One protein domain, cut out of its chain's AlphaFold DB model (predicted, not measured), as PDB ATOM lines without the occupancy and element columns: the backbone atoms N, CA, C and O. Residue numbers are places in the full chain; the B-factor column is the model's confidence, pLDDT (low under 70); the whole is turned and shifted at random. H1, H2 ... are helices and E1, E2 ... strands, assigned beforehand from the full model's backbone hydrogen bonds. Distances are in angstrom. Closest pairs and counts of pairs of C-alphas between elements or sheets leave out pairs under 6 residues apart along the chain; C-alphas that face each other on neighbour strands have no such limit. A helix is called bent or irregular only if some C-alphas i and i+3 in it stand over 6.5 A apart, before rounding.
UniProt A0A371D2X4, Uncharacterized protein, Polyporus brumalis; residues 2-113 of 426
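AT A GLANCE: This is residues 2 to 113 of the 426 residues of an uncharacterized protein of Polyporus brumalis (UniProt A0A371D2X4). Look for a slab of five strands, with H1 over one face and H2 side by side with H1; the opposite face of the slab has no named helix on it. Long loops run past the strands' ends, with Arg 24 and Glu 82 at opposite ends of the longest axis. The 112 printed residues hold E1, E2, H1, E3, H2, E4 and E5 along the chain, under half of them in named elements: a mixed class, in a mixed sheet ordered E1, E2, E3, E4, E5. The whole is compact, radius of gyration of the C-alphas 13.6 A, yet elongated, spanning 44 by 29 by 17 A.

HOW THE PARTS SIT: Start at E3, residues 41 to 48; E2, residues 12 to 18, is its antiparallel neighbour, with N 15 and O 45 2.9 A apart. E1, residues 3 to 9, forms a hairpin with E2, N 7 to O 14 at 2.8 A. E4, residues 72 to 77, is parallel to E3, N 46 to O 74 at 2.8 A, and E5, residues 104 to 108, is parallel to E4, N 75 to O 106 at 2.9 A. H1, residues 31 to 40, is on the sheet at a height of 7.9 A, making two layers, a helix on one face of a sheet. H2, residues 57 to 63, is not on it but touches H1, closest C-alphas Tyr 35 and Leu 62 at 6.2 A, the same way at a shallow tilt of 3 degrees. E3, H2 and E4 make a strand-helix-strand unit, two parallel strands with a helix between, its crossover right-handed. In H2 every O i to N i+4 pair is within hydrogen-bond range; irregular H1, with C-alphas 36 and 39 7.6 A apart, has 1 of 6, beside 6 of 7 O i to N i+3 pairs.

IN THESE COORDINATES: Find C-alpha 3 at (273.553, 121.859, 127.563), where E1 begins, 20.3 A long; E2 spans 19.9 A, E3 19.5 A, E4 16.9 A. E5 ends at C-alpha 108, (261.531, 136.787, 110.650).

THE WHOLE: Arg 24 and Glu 82 have the C-alphas farthest apart, 44.9 A. The printed part has no cut; the links E2 to H1 and E4 to E5 are long, and pLDDT is under 70 in 39 residues, among them 20 to 27 and 78 to 93.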
ATOM      1  N   SER A   2     277.795 123.890 128.690       70.06
ATOM      2  CA  SER A   2     276.411 124.272 128.388       70.06
ATOM      3  C   SER A   2     275.679 123.063 127.807       70.06
ATOM      4  O   SER A   2     276.288 122.221 127.145       70.06
ATOM      5  N   ARG A   3     274.388 122.936 128.109       79.62
ATOM      6  CA  ARG A   3     273.553 121.859 127.563       79.62
ATOM      7  C   ARG A   3     272.747 122.417 126.400       79.62
ATOM      8  O   ARG A   3     272.151 123.480 126.546       79.62
ATOM      9  N   THR A   4     272.741 121.722 125.271       86.31
ATOM     10  CA  THR A   4     271.857 122.028 124.143       86.31
ATOM     11  C   THR A   4     270.550 121.255 124.281       86.31
ATOM     12  O   THR A   4     270.507 120.190 124.901       86.31
ATOM     13  N   PHE A   5     269.479 121.797 123.714       87.38
ATOM     14  CA  PHE A   5     268.232 121.074 123.482       87.38
ATOM     15  C   PHE A   5     267.790 121.305 122.042       87.38
ATOM     16  O   PHE A   5     268.078 122.356 121.468       87.38
ATOM     17  N   ASP A   6     267.103 120.320 121.478       88.81
ATOM     18  CA  ASP A   6     266.501 120.386 120.153       88.81
ATOM     19  C   ASP A   6     265.200 119.583 120.178       88.81
ATOM     20  O   ASP A   6     265.174 118.430 120.615       88.81
ATOM     21  N   PHE A   7     264.114 120.222 119.765       85.25
ATOM     22  CA  PHE A   7     262.791 119.640 119.656       85.25
ATOM     23  C   PHE A   7     262.275 119.876 118.251       85.25
ATOM     24  O   PHE A   7     262.273 121.008 117.770       85.25
ATOM     25  N   GLN A   8     261.789 118.813 117.625       83.31
ATOM     26  CA  GLN A   8     261.242 118.869 116.281       83.31
ATOM     27  C   GLN A   8     259.835 118.279 116.291       83.31
ATOM     28  O   GLN A   8     259.634 117.172 116.790       83.31
ATOM     29  N   ASP A   9     258.868 119.027 115.768       71.56
ATOM     30  CA  ASP A   9     257.475 118.592 115.654       71.56
ATOM     31  C   ASP A   9     256.822 119.221 114.419       71.56
ATOM     32  O   ASP A   9     256.868 120.434 114.238       71.56
ATOM     33  N   CYS A  10     256.227 118.400 113.548       65.25
ATOM     34  CA  CYS A  10     255.548 118.844 112.320       65.25
ATOM     35  C   CYS A  10     256.382 119.802 111.436       65.25
ATOM     36  O   CYS A  10     255.838 120.691 110.777       65.25
ATOM     37  N   GLY A  11     257.709 119.618 111.435       67.94
ATOM     38  CA  GLY A  11     258.689 120.453 110.733       67.94
ATOM     39  C   GLY A  11     259.086 121.739 111.472       67.94
ATOM     40  O   GLY A  11     260.036 122.396 111.051       67.94
ATOM     41  N   ALA A  12     258.405 122.094 112.566       74.50
ATOM     42  CA  ALA A  12     258.841 123.152 113.466       74.50
ATOM     43  C   ALA A  12     260.022 122.667 114.306       74.50
ATOM     44  O   ALA A  12     260.046 121.527 114.767       74.50
ATOM     45  N   VAL A  13     260.993 123.549 114.509       82.56
ATOM     46  CA  VAL A  13     262.234 123.283 115.232       82.56
ATOM     47  C   VAL A  13     262.356 124.295 116.364       82.56
ATOM     48  O   VAL A  13     262.363 125.501 116.123       82.56
ATOM     49  N   LEU A  14     262.466 123.813 117.600       86.12
ATOM     50  CA  LEU A  14     262.813 124.614 118.769       86.12
ATOM     51  C   LEU A  14     264.127 124.103 119.349       86.12
ATOM     52  O   LEU A  14     264.172 123.024 119.939       86.12
ATOM     53  N   ASN A  15     265.179 124.904 119.252       89.81
ATOM     54  CA  ASN A  15     266.480 124.556 119.802       89.81
ATOM     55  C   ASN A  15     267.088 125.710 120.602       89.81
ATOM     56  O   ASN A  15     266.606 126.845 120.586       89.81
ATOM     57  N   GLY A  16     268.127 125.403 121.370       90.56
ATOM     58  CA  GLY A  16     268.772 126.404 122.202       90.56
ATOM     59  C   GLY A  16     269.821 125.845 123.144       90.56
ATOM     60  O   GLY A  16     270.194 124.671 123.088       90.56
ATOM     61  N   THR A  17     270.305 126.715 124.027       90.75
ATOM     62  CA  THR A  17     271.321 126.382 125.030       90.75
ATOM     63  C   THR A  17     270.892 126.798 126.424       90.75
ATOM     64  O   THR A  17     270.218 127.808 126.610       90.75
ATOM     65  N   ILE A  18     271.341 126.032 127.413       87.31
ATOM     66  CA  ILE A  18     271.137 126.279 128.838       87.31
ATOM     67  C   ILE A  18     272.493 126.481 129.515       87.31
ATOM     68  O   ILE A  18     273.454 125.747 129.246       87.31
ATOM     69  N   ASP A  19     272.557 127.467 130.412       83.94
ATOM     70  CA  ASP A  19     273.726 127.746 131.236       83.94
ATOM     71  C   ASP A  19     274.127 126.505 132.051       83.94
ATOM     72  O   ASP A  19     273.325 125.818 132.687       83.94
ATOM     73  N   SER A  20     275.427 126.235 132.050       69.19
ATOM     74  CA  SER A  20     276.073 125.131 132.751       69.19
ATOM     75  C   SER A  20     275.904 125.156 134.274       69.19
ATOM     76  O   SER A  20     276.180 124.148 134.927       69.19
ATOM     77  N   ASN A  21     275.438 126.273 134.842       67.31
ATOM     78  CA  ASN A  21     275.085 126.402 136.255       67.31
ATOM     79  C   ASN A  21     273.790 125.661 136.633       67.31
ATOM     80  O   ASN A  21     273.563 125.401 137.813       67.31
ATOM     81  N   ALA A  22     272.996 125.199 135.660       62.78
ATOM     82  CA  ALA A  22     271.784 124.401 135.874       62.78
ATOM     83  C   ALA A  22     272.047 122.947 136.359       62.78
ATOM     84  O   ALA A  22     271.256 122.042 136.089       62.78
ATOM     85  N   ARG A  23     273.161 122.685 137.071       56.25
ATOM     86  CA  ARG A  23     273.767 121.357 137.348       56.25
ATOM     87  C   ARG A  23     272.879 120.322 138.065       56.25
ATOM     88  O   ARG A  23     273.333 119.200 138.267       56.25
ATOM     89  N   ARG A  24     271.643 120.646 138.452       58.56
ATOM     90  CA  ARG A  24     270.735 119.756 139.205       58.56
ATOM     91  C   ARG A  24     269.342 119.596 138.587       58.56
ATOM     92  O   ARG A  24     268.387 119.306 139.296       58.56
ATOM     93  N   GLY A  25     269.208 119.801 137.280       58.84
ATOM     94  CA  GLY A  25     267.931 119.612 136.592       58.84
ATOM     95  C   GLY A  25     267.729 118.195 135.998       58.84
ATOM     96  O   GLY A  25     268.707 117.602 135.525       58.84
ATOM     97  N   PRO A  26     266.485 117.655 135.976       60.53
ATOM     98  CA  PRO A  26     266.116 116.383 135.319       60.53
ATOM     99  C   PRO A  26     266.324 116.402 133.789       60.53
ATOM    100  O   PRO A  26     266.237 117.462 133.191       60.53
ATOM    101  N   PRO A  27     266.533 115.281 133.083       67.50
ATOM    102  CA  PRO A  27     266.731 115.310 131.627       67.50
ATOM    103  C   PRO A  27     265.625 116.093 130.893       67.50
ATOM    104  O   PRO A  27     264.448 116.026 131.252       67.50
ATOM    105  N   ILE A  28     266.024 116.861 129.876       75.50
ATOM    106  CA  ILE A  28     265.108 117.620 129.020       75.50
ATOM    107  C   ILE A  28     264.434 116.606 128.095       75.50
ATOM    108  O   ILE A  28     265.044 116.139 127.141       75.50
ATOM    109  N   GLY A  29     263.214 116.199 128.440       70.38
ATOM    110  CA  GLY A  29     262.499 115.123 127.744       70.38
ATOM    111  C   GLY A  29     261.339 115.598 126.871       70.38
ATOM    112  O   GLY A  29     260.812 114.823 126.084       70.38
ATOM    113  N   SER A  30     260.900 116.850 127.025       79.31
ATOM    114  CA  SER A  30     259.787 117.433 126.261       79.31
ATOM    115  C   SER A  30     259.782 118.963 126.311       79.31
ATOM    116  O   SER A  30     260.355 119.560 127.228       79.31
ATOM    117  N   LEU A  31     259.053 119.604 125.393       75.75
ATOM    118  CA  LEU A  31     258.833 121.057 125.391       75.75
ATOM    119  C   LEU A  31     258.287 121.573 126.731       75.75
ATOM    120  O   LEU A  31     258.767 122.569 127.257       75.75
ATOM    121  N   ARG A  32     257.347 120.851 127.355       79.00
ATOM    122  CA  ARG A  32     256.818 121.222 128.681       79.00
ATOM    123  C   ARG A  32     257.865 121.106 129.790       79.00
ATOM    124  O   ARG A  32     257.830 121.856 130.761       79.00
ATOM    125  N   SER A  33     258.809 120.170 129.671       79.75
ATOM    126  CA  SER A  33     259.912 120.054 130.634       79.75
ATOM    127  C   SER A  33     260.907 121.216 130.532       79.75
ATOM    128  O   SER A  33     261.565 121.527 131.526       79.75
ATOM    129  N   LEU A  34     260.961 121.900 129.378       83.56
ATOM    130  CA  LEU A  34     261.828 123.053 129.142       83.56
ATOM    131  C   LEU A  34     261.468 124.254 130.034       83.56
ATOM    132  O   LEU A  34     262.362 125.009 130.401       83.56
ATOM    133  N   TYR A  35     260.217 124.386 130.493       84.62
ATOM    134  CA  TYR A  35     259.817 125.448 131.435       84.62
ATOM    135  C   TYR A  35     260.617 125.426 132.738       84.62
ATOM    136  O   TYR A  35     260.927 126.467 133.303       84.62
ATOM    137  N   LYS A  36     261.034 124.240 133.200       84.62
ATOM    138  CA  LYS A  36     261.881 124.115 134.399       84.62
ATOM    139  C   LYS A  36     263.275 124.715 134.193       84.62
ATOM    140  O   LYS A  36     263.973 124.992 135.163       84.62
ATOM    141  N   TYR A  37     263.667 124.900 132.934       86.00
ATOM    142  CA  TYR A  37     264.944 125.463 132.523       86.00
ATOM    143  C   TYR A  37     264.871 126.925 132.122       86.00
ATOM    144  O   TYR A  37     265.934 127.512 131.956       86.00
ATOM    145  N   ALA A  38     263.677 127.517 132.030       87.88
ATOM    146  CA  ALA A  38     263.461 128.916 131.660       87.88
ATOM    147  C   ALA A  38     264.452 129.905 132.326       87.88
ATOM    148  O   ALA A  38     265.077 130.681 131.599       87.88
ATOM    149  N   PRO A  39     264.745 129.820 133.646       89.31
ATOM    150  CA  PRO A  39     265.711 130.708 134.305       89.31
ATOM    151  C   PRO A  39     267.158 130.608 133.806       89.31
ATOM    152  O   PRO A  39     267.976 131.470 134.112       89.31
ATOM    153  N   PHE A  40     267.490 129.541 133.084       89.38
ATOM    154  CA  PHE A  40     268.845 129.188 132.676       89.38
ATOM    155  C   PHE A  40     269.019 129.135 131.155       89.38
ATOM    156  O   PHE A  40     270.134 128.887 130.698       89.38
ATOM    157  N   ILE A  41     267.959 129.323 130.363       90.81
ATOM    158  CA  ILE A  41     268.063 129.350 128.898       90.81
ATOM    159  C   ILE A  41     268.858 130.593 128.497       90.81
ATOM    160  O   ILE A  41     268.496 131.706 128.864       90.81
ATOM    161  N   THR A  42     269.940 130.395 127.744       91.56
ATOM    162  CA  THR A  42     270.826 131.471 127.273       91.56
ATOM    163  C   THR A  42     270.629 131.807 125.804       91.56
ATOM    164  O   THR A  42     270.823 132.956 125.409       91.56
ATOM    165  N   LYS A  43     270.214 130.827 124.999       93.00
ATOM    166  CA  LYS A  43     269.876 131.003 123.585       93.00
ATOM    167  C   LYS A  43     268.612 130.226 123.274       93.00
ATOM    168  O   LYS A  43     268.486 129.087 123.726       93.00
ATOM    169  N   LEU A  44     267.719 130.823 122.495       92.38
ATOM    170  CA  LEU A  44     266.484 130.197 122.043       92.38
ATOM    171  C   LEU A  44     266.249 130.524 120.570       92.38
ATOM    172  O   LEU A  44     266.222 131.690 120.176       92.38
ATOM    173  N   MET A  45     266.053 129.490 119.767       89.44
ATOM    174  CA  MET A  45     265.691 129.599 118.365       89.44
ATOM    175  C   MET A  45     264.439 128.778 118.118       89.44
ATOM    176  O   MET A  45     264.390 127.588 118.428       89.44
ATOM    177  N   PHE A  46     263.444 129.420 117.531       85.75
ATOM    178  CA  PHE A  46     262.247 128.774 117.038       85.75
ATOM    179  C   PHE A  46     262.131 129.022 115.539       85.75
ATOM    180  O   PHE A  46     262.128 130.173 115.101       85.75
ATOM    181  N   LYS A  47     262.017 127.945 114.764       81.00
ATOM    182  CA  LYS A  47     261.691 127.983 113.341       81.00
ATOM    183  C   LYS A  47     260.395 127.213 113.120       81.00
ATOM    184  O   LYS A  47     260.347 126.020 113.397       81.00
ATOM    185  N   SER A  48     259.365 127.872 112.606       72.06
ATOM    186  CA  SER A  48     258.099 127.246 112.226       72.06
ATOM    187  C   SER A  48     257.964 127.196 110.704       72.06
ATOM    188  O   SER A  48     258.048 128.253 110.075       72.06
ATOM    189  N   PRO A  49     257.673 126.027 110.107       62.62
ATOM    190  CA  PRO A  49     257.126 125.951 108.762       62.62
ATOM    191  C   PRO A  49     255.643 126.357 108.773       62.62
ATOM    192  O   PRO A  49     255.014 126.465 109.831       62.62
ATOM    193  N   THR A  50     255.072 126.519 107.584       56.94
ATOM    194  CA  THR A  50     253.662 126.836 107.281       56.94
ATOM    195  C   THR A  50     252.638 125.758 107.650       56.94
ATOM    196  O   THR A  50     251.516 125.751 107.139       56.94
ATOM    197  N   THR A  51     252.975 124.798 108.504       51.03
ATOM    198  CA  THR A  51     252.082 123.666 108.751       51.03
ATOM    199  C   THR A  51     250.991 124.054 109.753       51.03
ATOM    200  O   THR A  51     251.249 124.450 110.888       51.03
ATOM    201  N   SER A  52     249.727 123.905 109.346       54.56
ATOM    202  CA  SER A  52     248.534 124.129 110.184       54.56
ATOM    203  C   SER A  52     248.395 123.136 111.347       54.56
ATOM    204  O   SER A  52     247.460 123.244 112.139       54.56
ATOM    205  N   SER A  53     249.308 122.166 111.446       57.41
ATOM    206  CA  SER A  53     249.294 121.076 112.417       57.41
ATOM    207  C   SER A  53     250.225 121.281 113.615       57.41
ATOM    208  O   SER A  53     250.136 120.502 114.561       57.41
ATOM    209  N   PHE A  54     251.106 122.290 113.611       62.91
ATOM    210  CA  PHE A  54     251.981 122.546 114.759       62.91
ATOM    211  C   PHE A  54     251.211 123.213 115.910       62.91
ATOM    212  O   PHE A  54     250.655 124.302 115.750       62.91
ATOM    213  N   ASN A  55     251.209 122.585 117.092       67.56
ATOM    214  CA  ASN A  55     250.661 123.206 118.297       67.56
ATOM    215  C   ASN A  55     251.670 124.205 118.879       67.56
ATOM    216  O   ASN A  55     252.665 123.820 119.492       67.56
ATOM    217  N   SER A  56     251.378 125.495 118.739       68.25
ATOM    218  CA  SER A  56     252.228 126.574 119.232       68.25
ATOM    219  C   SER A  56     252.099 126.878 120.720       68.25
ATOM    220  O   SER A  56     252.978 127.544 121.271       68.25
ATOM    221  N   GLU A  57     251.047 126.401 121.388       73.94
ATOM    222  CA  GLU A  57     250.771 126.660 122.808       73.94
ATOM    223  C   GLU A  57     252.004 126.443 123.710       73.94
ATOM    224  O   GLU A  57     252.278 127.302 124.560       73.94
ATOM    225  N   PRO A  58     252.825 125.382 123.530       73.94
ATOM    226  CA  PRO A  58     253.969 125.167 124.399       73.94
ATOM    227  C   PRO A  58     255.071 126.218 124.226       73.94
ATOM    228  O   PRO A  58     255.703 126.606 125.210       73.94
ATOM    229  N   VAL A  59     255.288 126.687 122.995       77.88
ATOM    230  CA  VAL A  59     256.270 127.733 122.669       77.88
ATOM    231  C   VAL A  59     255.775 129.083 123.173       77.88
ATOM    232  O   VAL A  59     256.529 129.817 123.801       77.88
ATOM    233  N   GLN A  60     254.486 129.377 122.994       77.19
ATOM    234  CA  GLN A  60     253.858 130.590 123.523       77.19
ATOM    235  C   GLN A  60     253.974 130.666 125.045       77.19
ATOM    236  O   GLN A  60     254.337 131.704 125.591       77.19
ATOM    237  N   THR A  61     253.735 129.546 125.724       80.94
ATOM    238  CA  THR A  61     253.874 129.438 127.181       80.94
ATOM    239  C   THR A  61     255.327 129.595 127.638       80.94
ATOM    240  O   THR A  61     255.571 130.122 128.716       80.94
ATOM    241  N   LEU A  62     256.309 129.162 126.837       84.88
ATOM    242  CA  LEU A  62     257.725 129.395 127.145       84.88
ATOM    243  C   LEU A  62     258.075 130.882 127.019       84.88
ATOM    244  O   LEU A  62     258.731 131.437 127.893       84.88
ATOM    245  N   LEU A  63     257.623 131.515 125.935       82.75
ATOM    246  CA  LEU A  63     257.880 132.918 125.605       82.75
ATOM    247  C   LEU A  63     257.091 133.913 126.475       82.75
ATOM    248  O   LEU A  63     257.364 135.110 126.448       82.75
ATOM    249  N   SER A  64     256.103 133.456 127.240       81.38
ATOM    250  CA  SER A  64     255.410 134.289 128.231       81.38
ATOM    251  C   SER A  64     256.053 134.227 129.620       81.38
ATOM    252  O   SER A  64     255.693 135.015 130.495       81.38
ATOM    253  N   GLN A  65     257.008 133.318 129.838       84.50
ATOM    254  CA  GLN A  65     257.734 133.201 131.098       84.50
ATOM    255  C   GLN A  65     258.966 134.114 131.121       84.50
ATOM    256  O   GLN A  65     259.578 134.355 130.079       84.50
ATOM    257  N   PRO A  66     259.388 134.590 132.307       87.75
ATOM    258  CA  PRO A  66     260.672 135.261 132.441       87.75
ATOM    259  C   PRO A  66     261.822 134.323 132.045       87.75
ATOM    260  O   PRO A  66     262.006 133.264 132.651       87.75
ATOM    261  N   LEU A  67     262.625 134.739 131.063       90.44
ATOM    262  CA  LEU A  67     263.866 134.086 130.644       90.44
ATOM    263  C   LEU A  67     265.057 135.002 131.005       90.44
ATOM    264  O   LEU A  67     265.662 135.619 130.128       90.44
ATOM    265  N   PRO A  68     265.413 135.122 132.303       89.69
ATOM    266  CA  PRO A  68     266.361 136.118 132.813       89.69
ATOM    267  C   PRO A  68     267.785 135.998 132.264       89.69
ATOM    268  O   PRO A  68     268.530 136.970 132.300       89.69
ATOM    269  N   LYS A  69     268.178 134.816 131.778       91.00
ATOM    270  CA  LYS A  69     269.511 134.554 131.217       91.00
ATOM    271  C   LYS A  69     269.542 134.534 129.694       91.00
ATOM    272  O   LYS A  69     270.606 134.288 129.127       91.00
ATOM    273  N   LEU A  70     268.409 134.783 129.037       92.69
ATOM    274  CA  LEU A  70     268.309 134.735 127.586       92.69
ATOM    275  C   LEU A  70     269.061 135.912 126.971       92.69
ATOM    276  O   LEU A  70     268.688 137.060 127.189       92.69
ATOM    277  N   ARG A  71     270.087 135.607 126.176       92.06
ATOM    278  CA  ARG A  71     270.919 136.592 125.469       92.06
ATOM    279  C   ARG A  71     270.628 136.658 123.983       92.06
ATOM    280  O   ARG A  71     270.777 137.716 123.379       92.06
ATOM    281  N   GLU A  72     270.208 135.538 123.401       93.56
ATOM    282  CA  GLU A  72     269.914 135.429 121.975       93.56
ATOM    283  C   GLU A  72     268.538 134.797 121.765       93.56
ATOM    284  O   GLU A  72     268.296 133.667 122.198       93.56
ATOM    285  N   LEU A  73     267.655 135.520 121.078       91.06
ATOM    286  CA  LEU A  73     266.336 135.047 120.682       91.06
ATOM    287  C   LEU A  73     266.171 135.157 119.168       91.06
ATOM    288  O   LEU A  73     266.295 136.240 118.602       91.06
ATOM    289  N   THR A  74     265.858 134.039 118.519       87.81
ATOM    290  CA  THR A  74     265.502 133.997 117.096       87.81
ATOM    291  C   THR A  74     264.136 133.357 116.923       87.81
ATOM    292  O   THR A  74     263.940 132.214 117.326       87.81
ATOM    293  N   LEU A  75     263.202 134.072 116.301       83.69
ATOM    294  CA  LEU A  75     261.896 133.551 115.914       83.69
ATOM    295  C   LEU A  75     261.742 133.692 114.399       83.69
ATOM    296  O   LEU A  75     261.799 134.800 113.867       83.69
ATOM    297  N   TRP A  76     261.545 132.569 113.713       80.00
ATOM    298  CA  TRP A  76     261.344 132.512 112.270       80.00
ATOM    299  C   TRP A  76     260.048 131.777 111.950       80.00
ATOM    300  O   TRP A  76     259.888 130.609 112.298       80.00
ATOM    301  N   VAL A  77     259.140 132.457 111.256       71.44
ATOM    302  CA  VAL A  77     257.951 131.861 110.639       71.44
ATOM    303  C   VAL A  77     258.054 131.933 109.112       71.44
ATOM    304  O   VAL A  77     258.264 133.004 108.547       71.44
ATOM    305  N   GLU A  78     257.980 130.775 108.453       58.50
ATOM    306  CA  GLU A  78     258.040 130.616 106.990       58.50
ATOM    307  C   GLU A  78     256.646 130.893 106.361       58.50
ATOM    308  O   GLU A  78     255.631 130.552 106.962       58.50
ATOM    309  N   ASP A  79     256.603 131.578 105.207       52.47
ATOM    310  CA  ASP A  79     255.442 132.110 104.450       52.47
ATOM    311  C   ASP A  79     254.250 132.700 105.233       52.47
ATOM    312  O   ASP A  79     253.157 132.135 105.327       52.47
ATOM    313  N   CYS A  80     254.382 133.961 105.636       47.91
ATOM    314  CA  CYS A  80     253.260 134.776 106.122       47.91
ATOM    315  C   CYS A  80     252.439 135.421 104.990       47.91
ATOM    316  O   CYS A  80     251.709 136.384 105.227       47.91
ATOM    317  N   PHE A  81     252.593 134.946 103.750       44.03
ATOM    318  CA  PHE A  81     251.997 135.590 102.582       44.03
ATOM    319  C   PHE A  81     250.483 135.362 102.476       44.03
ATOM    320  O   PHE A  81     249.809 136.226 101.920       44.03
ATOM    321  N   GLU A  82     249.937 134.268 103.034       39.97
ATOM    322  CA  GLU A  82     248.517 133.912 102.831       39.97
ATOM    323  C   GLU A  82     247.796 133.247 104.027       39.97
ATOM    324  O   GLU A  82     246.589 133.018 103.950       39.97
ATOM    325  N   VAL A  83     248.463 132.969 105.156       35.44
ATOM    326  CA  VAL A  83     247.838 132.256 106.293       35.44
ATOM    327  C   VAL A  83     247.793 133.142 107.545       35.44
ATOM    328  O   VAL A  83     248.814 133.727 107.911       35.44
ATOM    329  N   PRO A  84     246.640 133.262 108.241       42.31
ATOM    330  CA  PRO A  84     246.556 134.035 109.475       42.31
ATOM    331  C   PRO A  84     247.523 133.476 110.526       42.31
ATOM    332  O   PRO A  84     247.551 132.265 110.746       42.31
ATOM    333  N   LEU A  85     248.264 134.384 111.175       46.12
ATOM    334  CA  LEU A  85     249.207 134.218 112.297       46.12
ATOM    335  C   LEU A  85     248.604 133.451 113.498       46.12
ATOM    336  O   LEU A  85     248.455 133.988 114.590       46.12
ATOM    337  N   LYS A  86     248.211 132.189 113.320       47.38
ATOM    338  CA  LYS A  86     247.663 131.349 114.394       47.38
ATOM    339  C   LYS A  86     248.761 130.709 115.249       47.38
ATOM    340  O   LYS A  86     248.476 130.292 116.365       47.38
ATOM    341  N   SER A  87     250.000 130.644 114.755       49.69
ATOM    342  CA  SER A  87     251.095 129.895 115.385       49.69
ATOM    343  C   SER A  87     252.006 130.721 116.306       49.69
ATOM    344  O   SER A  87     252.715 130.150 117.123       49.69
ATOM    345  N   ILE A  88     251.985 132.053 116.279       51.09
ATOM    346  CA  ILE A  88     252.706 132.906 117.249       51.09
ATOM    347  C   ILE A  88     251.724 133.983 117.721       51.09
ATOM    348  O   ILE A  88     250.906 134.411 116.906       51.09
ATOM    349  N   PRO A  89     251.705 134.371 119.015       49.66
ATOM    350  CA  PRO A  89     250.669 135.252 119.532       49.66
ATOM    351  C   PRO A  89     250.651 136.536 118.710       49.66
ATOM    352  O   PRO A  89     251.709 137.113 118.458       49.66
ATOM    353  N   ALA A  90     249.455 136.999 118.344       49.16
ATOM    354  CA  ALA A  90     249.264 138.293 117.689       49.16
ATOM    355  C   ALA A  90     249.915 139.455 118.478       49.16
ATOM    356  O   ALA A  90     250.237 140.487 117.899       49.16
ATOM    357  N   ASP A  91     250.187 139.232 119.771       55.19
ATOM    358  CA  ASP A  91     250.858 140.135 120.697       55.19
ATOM    359  C   ASP A  91     252.110 139.488 121.323       55.19
ATOM    360  O   ASP A  91     252.180 139.303 122.537       55.19
ATOM    361  N   PHE A  92     253.117 139.103 120.532       63.09
ATOM    362  CA  PHE A  92     254.417 138.744 121.113       63.09
ATOM    363  C   PHE A  92     255.059 139.991 121.745       63.09
ATOM    364  O   PHE A  92     255.418 140.943 121.042       63.09
ATOM    365  N   ILE A  93     255.175 139.986 123.079       68.50
ATOM    366  CA  ILE A  93     255.703 141.113 123.850       68.50
ATOM    367  C   ILE A  93     257.133 140.827 124.290       68.50
ATOM    368  O   ILE A  93     257.387 139.889 125.044       68.50
ATOM    369  N   VAL A  94     258.060 141.691 123.878       70.19
ATOM    370  CA  VAL A  94     259.439 141.676 124.377       70.19
ATOM    371  C   VAL A  94     259.595 142.799 125.396       70.19
ATOM    372  O   VAL A  94     259.364 143.966 125.074       70.19
ATOM    373  N   THR A  95     259.949 142.450 126.636       76.25
ATOM    374  CA  THR A  95     260.176 143.421 127.717       76.25
ATOM    375  C   THR A  95     261.429 143.114 128.520       76.25
ATOM    376  O   THR A  95     261.841 141.960 128.603       76.25
ATOM    377  N   SER A  96     262.021 144.132 129.156       73.75
ATOM    378  CA  SER A  96     263.181 143.953 130.047       73.75
ATOM    379  C   SER A  96     262.835 143.144 131.299       73.75
ATOM    380  O   SER A  96     263.704 142.508 131.881       73.75
ATOM    381  N   ALA A  97     261.555 143.112 131.684       80.06
ATOM    382  CA  ALA A  97     261.063 142.257 132.758       80.06
ATOM    383  C   ALA A  97     261.105 140.763 132.386       80.06
ATOM    384  O   ALA A  97     261.398 139.928 133.240       80.06
ATOM    385  N   LEU A  98     260.824 140.422 131.123       82.88
ATOM    386  CA  LEU A  98     260.882 139.041 130.635       82.88
ATOM    387  C   LEU A  98     262.297 138.641 130.203       82.88
ATOM    388  O   LEU A  98     262.705 137.505 130.437       82.88
ATOM    389  N   TYR A  99     263.043 139.573 129.604       88.38
ATOM    390  CA  TYR A  99     264.311 139.315 128.921       88.38
ATOM    391  C   TYR A  99     265.398 140.350 129.282       88.38
ATOM    392  O   TYR A  99     265.864 141.091 128.414       88.38
ATOM    393  N   PRO A 100     265.812 140.435 130.559       87.44
ATOM    394  CA  PRO A 100     266.726 141.469 131.050       87.44
ATOM    395  C   PRO A 100     268.156 141.383 130.498       87.44
ATOM    396  O   PRO A 100     268.850 142.391 130.511       87.44
ATOM    397  N   GLU A 101     268.620 140.216 130.039       90.44
ATOM    398  CA  GLU A 101     269.964 140.028 129.457       90.44
ATOM    399  C   GLU A 101     269.938 139.920 127.919       90.44
ATOM    400  O   GLU A 101     270.928 139.513 127.314       90.44
ATOM    401  N   LEU A 102     268.817 140.251 127.263       89.38
ATOM    402  CA  LEU A 102     268.674 140.041 125.823       89.38
ATOM    403  C   LEU A 102     269.524 141.037 125.034       89.38
ATOM    404  O   LEU A 102     269.261 142.238 125.047       89.38
ATOM    405  N   GLU A 103     270.516 140.512 124.317       89.44
ATOM    406  CA  GLU A 103     271.469 141.280 123.511       89.44
ATOM    407  C   GLU A 103     271.176 141.157 122.012       89.44
ATOM    408  O   GLU A 103     271.370 142.113 121.259       89.44
ATOM    409  N   THR A 104     270.709 139.987 121.565       89.19
ATOM    410  CA  THR A 104     270.451 139.691 120.151       89.19
ATOM    411  C   THR A 104     269.022 139.215 119.943       89.19
ATOM    412  O   THR A 104     268.605 138.206 120.513       89.19
ATOM    413  N   LEU A 105     268.288 139.913 119.078       87.50
ATOM    414  CA  LEU A 105     266.913 139.600 118.713       87.50
ATOM    415  C   LEU A 105     266.784 139.505 117.190       87.50
ATOM    416  O   LEU A 105     267.083 140.460 116.481       87.50
ATOM    417  N   SER A 106     266.325 138.359 116.694       85.25
ATOM    418  CA  SER A 106     266.033 138.135 115.275       85.25
ATOM    419  C   SER A 106     264.585 137.706 115.099       85.25
ATOM    420  O   SER A 106     264.190 136.656 115.601       85.25
ATOM    421  N   LEU A 107     263.800 138.507 114.388       78.69
ATOM    422  CA  LEU A 107     262.403 138.228 114.080       78.69
ATOM    423  C   LEU A 107     262.195 138.193 112.571       78.69
ATOM    424  O   LEU A 107     262.437 139.180 111.882       78.69
ATOM    425  N   ILE A 108     261.739 137.050 112.073       74.88
ATOM    426  CA  ILE A 108     261.531 136.787 110.650       74.88
ATOM    427  C   ILE A 108     260.083 136.332 110.469       74.88
ATOM    428  O   ILE A 108     259.691 135.313 111.042       74.88
ATOM    429  N   GLY A 109     259.282 137.072 109.701       65.12
ATOM    430  CA  GLY A 109     257.874 136.725 109.471       65.12
ATOM    431  C   GLY A 109     256.909 137.163 110.579       65.12
ATOM    432  O   GLY A 109     255.794 136.657 110.646       65.12
ATOM    433  N   LEU A 110     257.304 138.059 111.496       66.44
ATOM    434  CA  LEU A 110     256.515 138.330 112.707       66.44
ATOM    435  C   LEU A 110     256.270 139.814 112.988       66.44
ATOM    436  O   LEU A 110     257.212 140.606 112.918       66.44
ATOM    437  N   PRO A 111     255.041 140.195 113.398       59.81
ATOM    438  CA  PRO A 111     254.829 141.466 114.072       59.81
ATOM    439  C   PRO A 111     255.448 141.421 115.477       59.81
ATOM    440  O   PRO A 111     255.483 140.374 116.125       59.81
ATOM    441  N   ILE A 112     255.909 142.568 115.974       61.47
ATOM    442  CA  ILE A 112     256.480 142.692 117.320       61.47
ATOM    443  C   ILE A 112     255.860 143.858 118.074       61.47
ATOM    444  O   ILE A 112     255.781 144.958 117.534       61.47
ATOM    445  N   ASN A 113     255.491 143.620 119.339       58.94
ATOM    446  CA  ASN A 113     255.011 144.623 120.285       58.94
ATOM    447  C   ASN A 113     256.007 144.810 121.444       58.94
ATOM    448  O   ASN A 113     255.995 144.062 122.416       58.94
TER     449      ASN A 113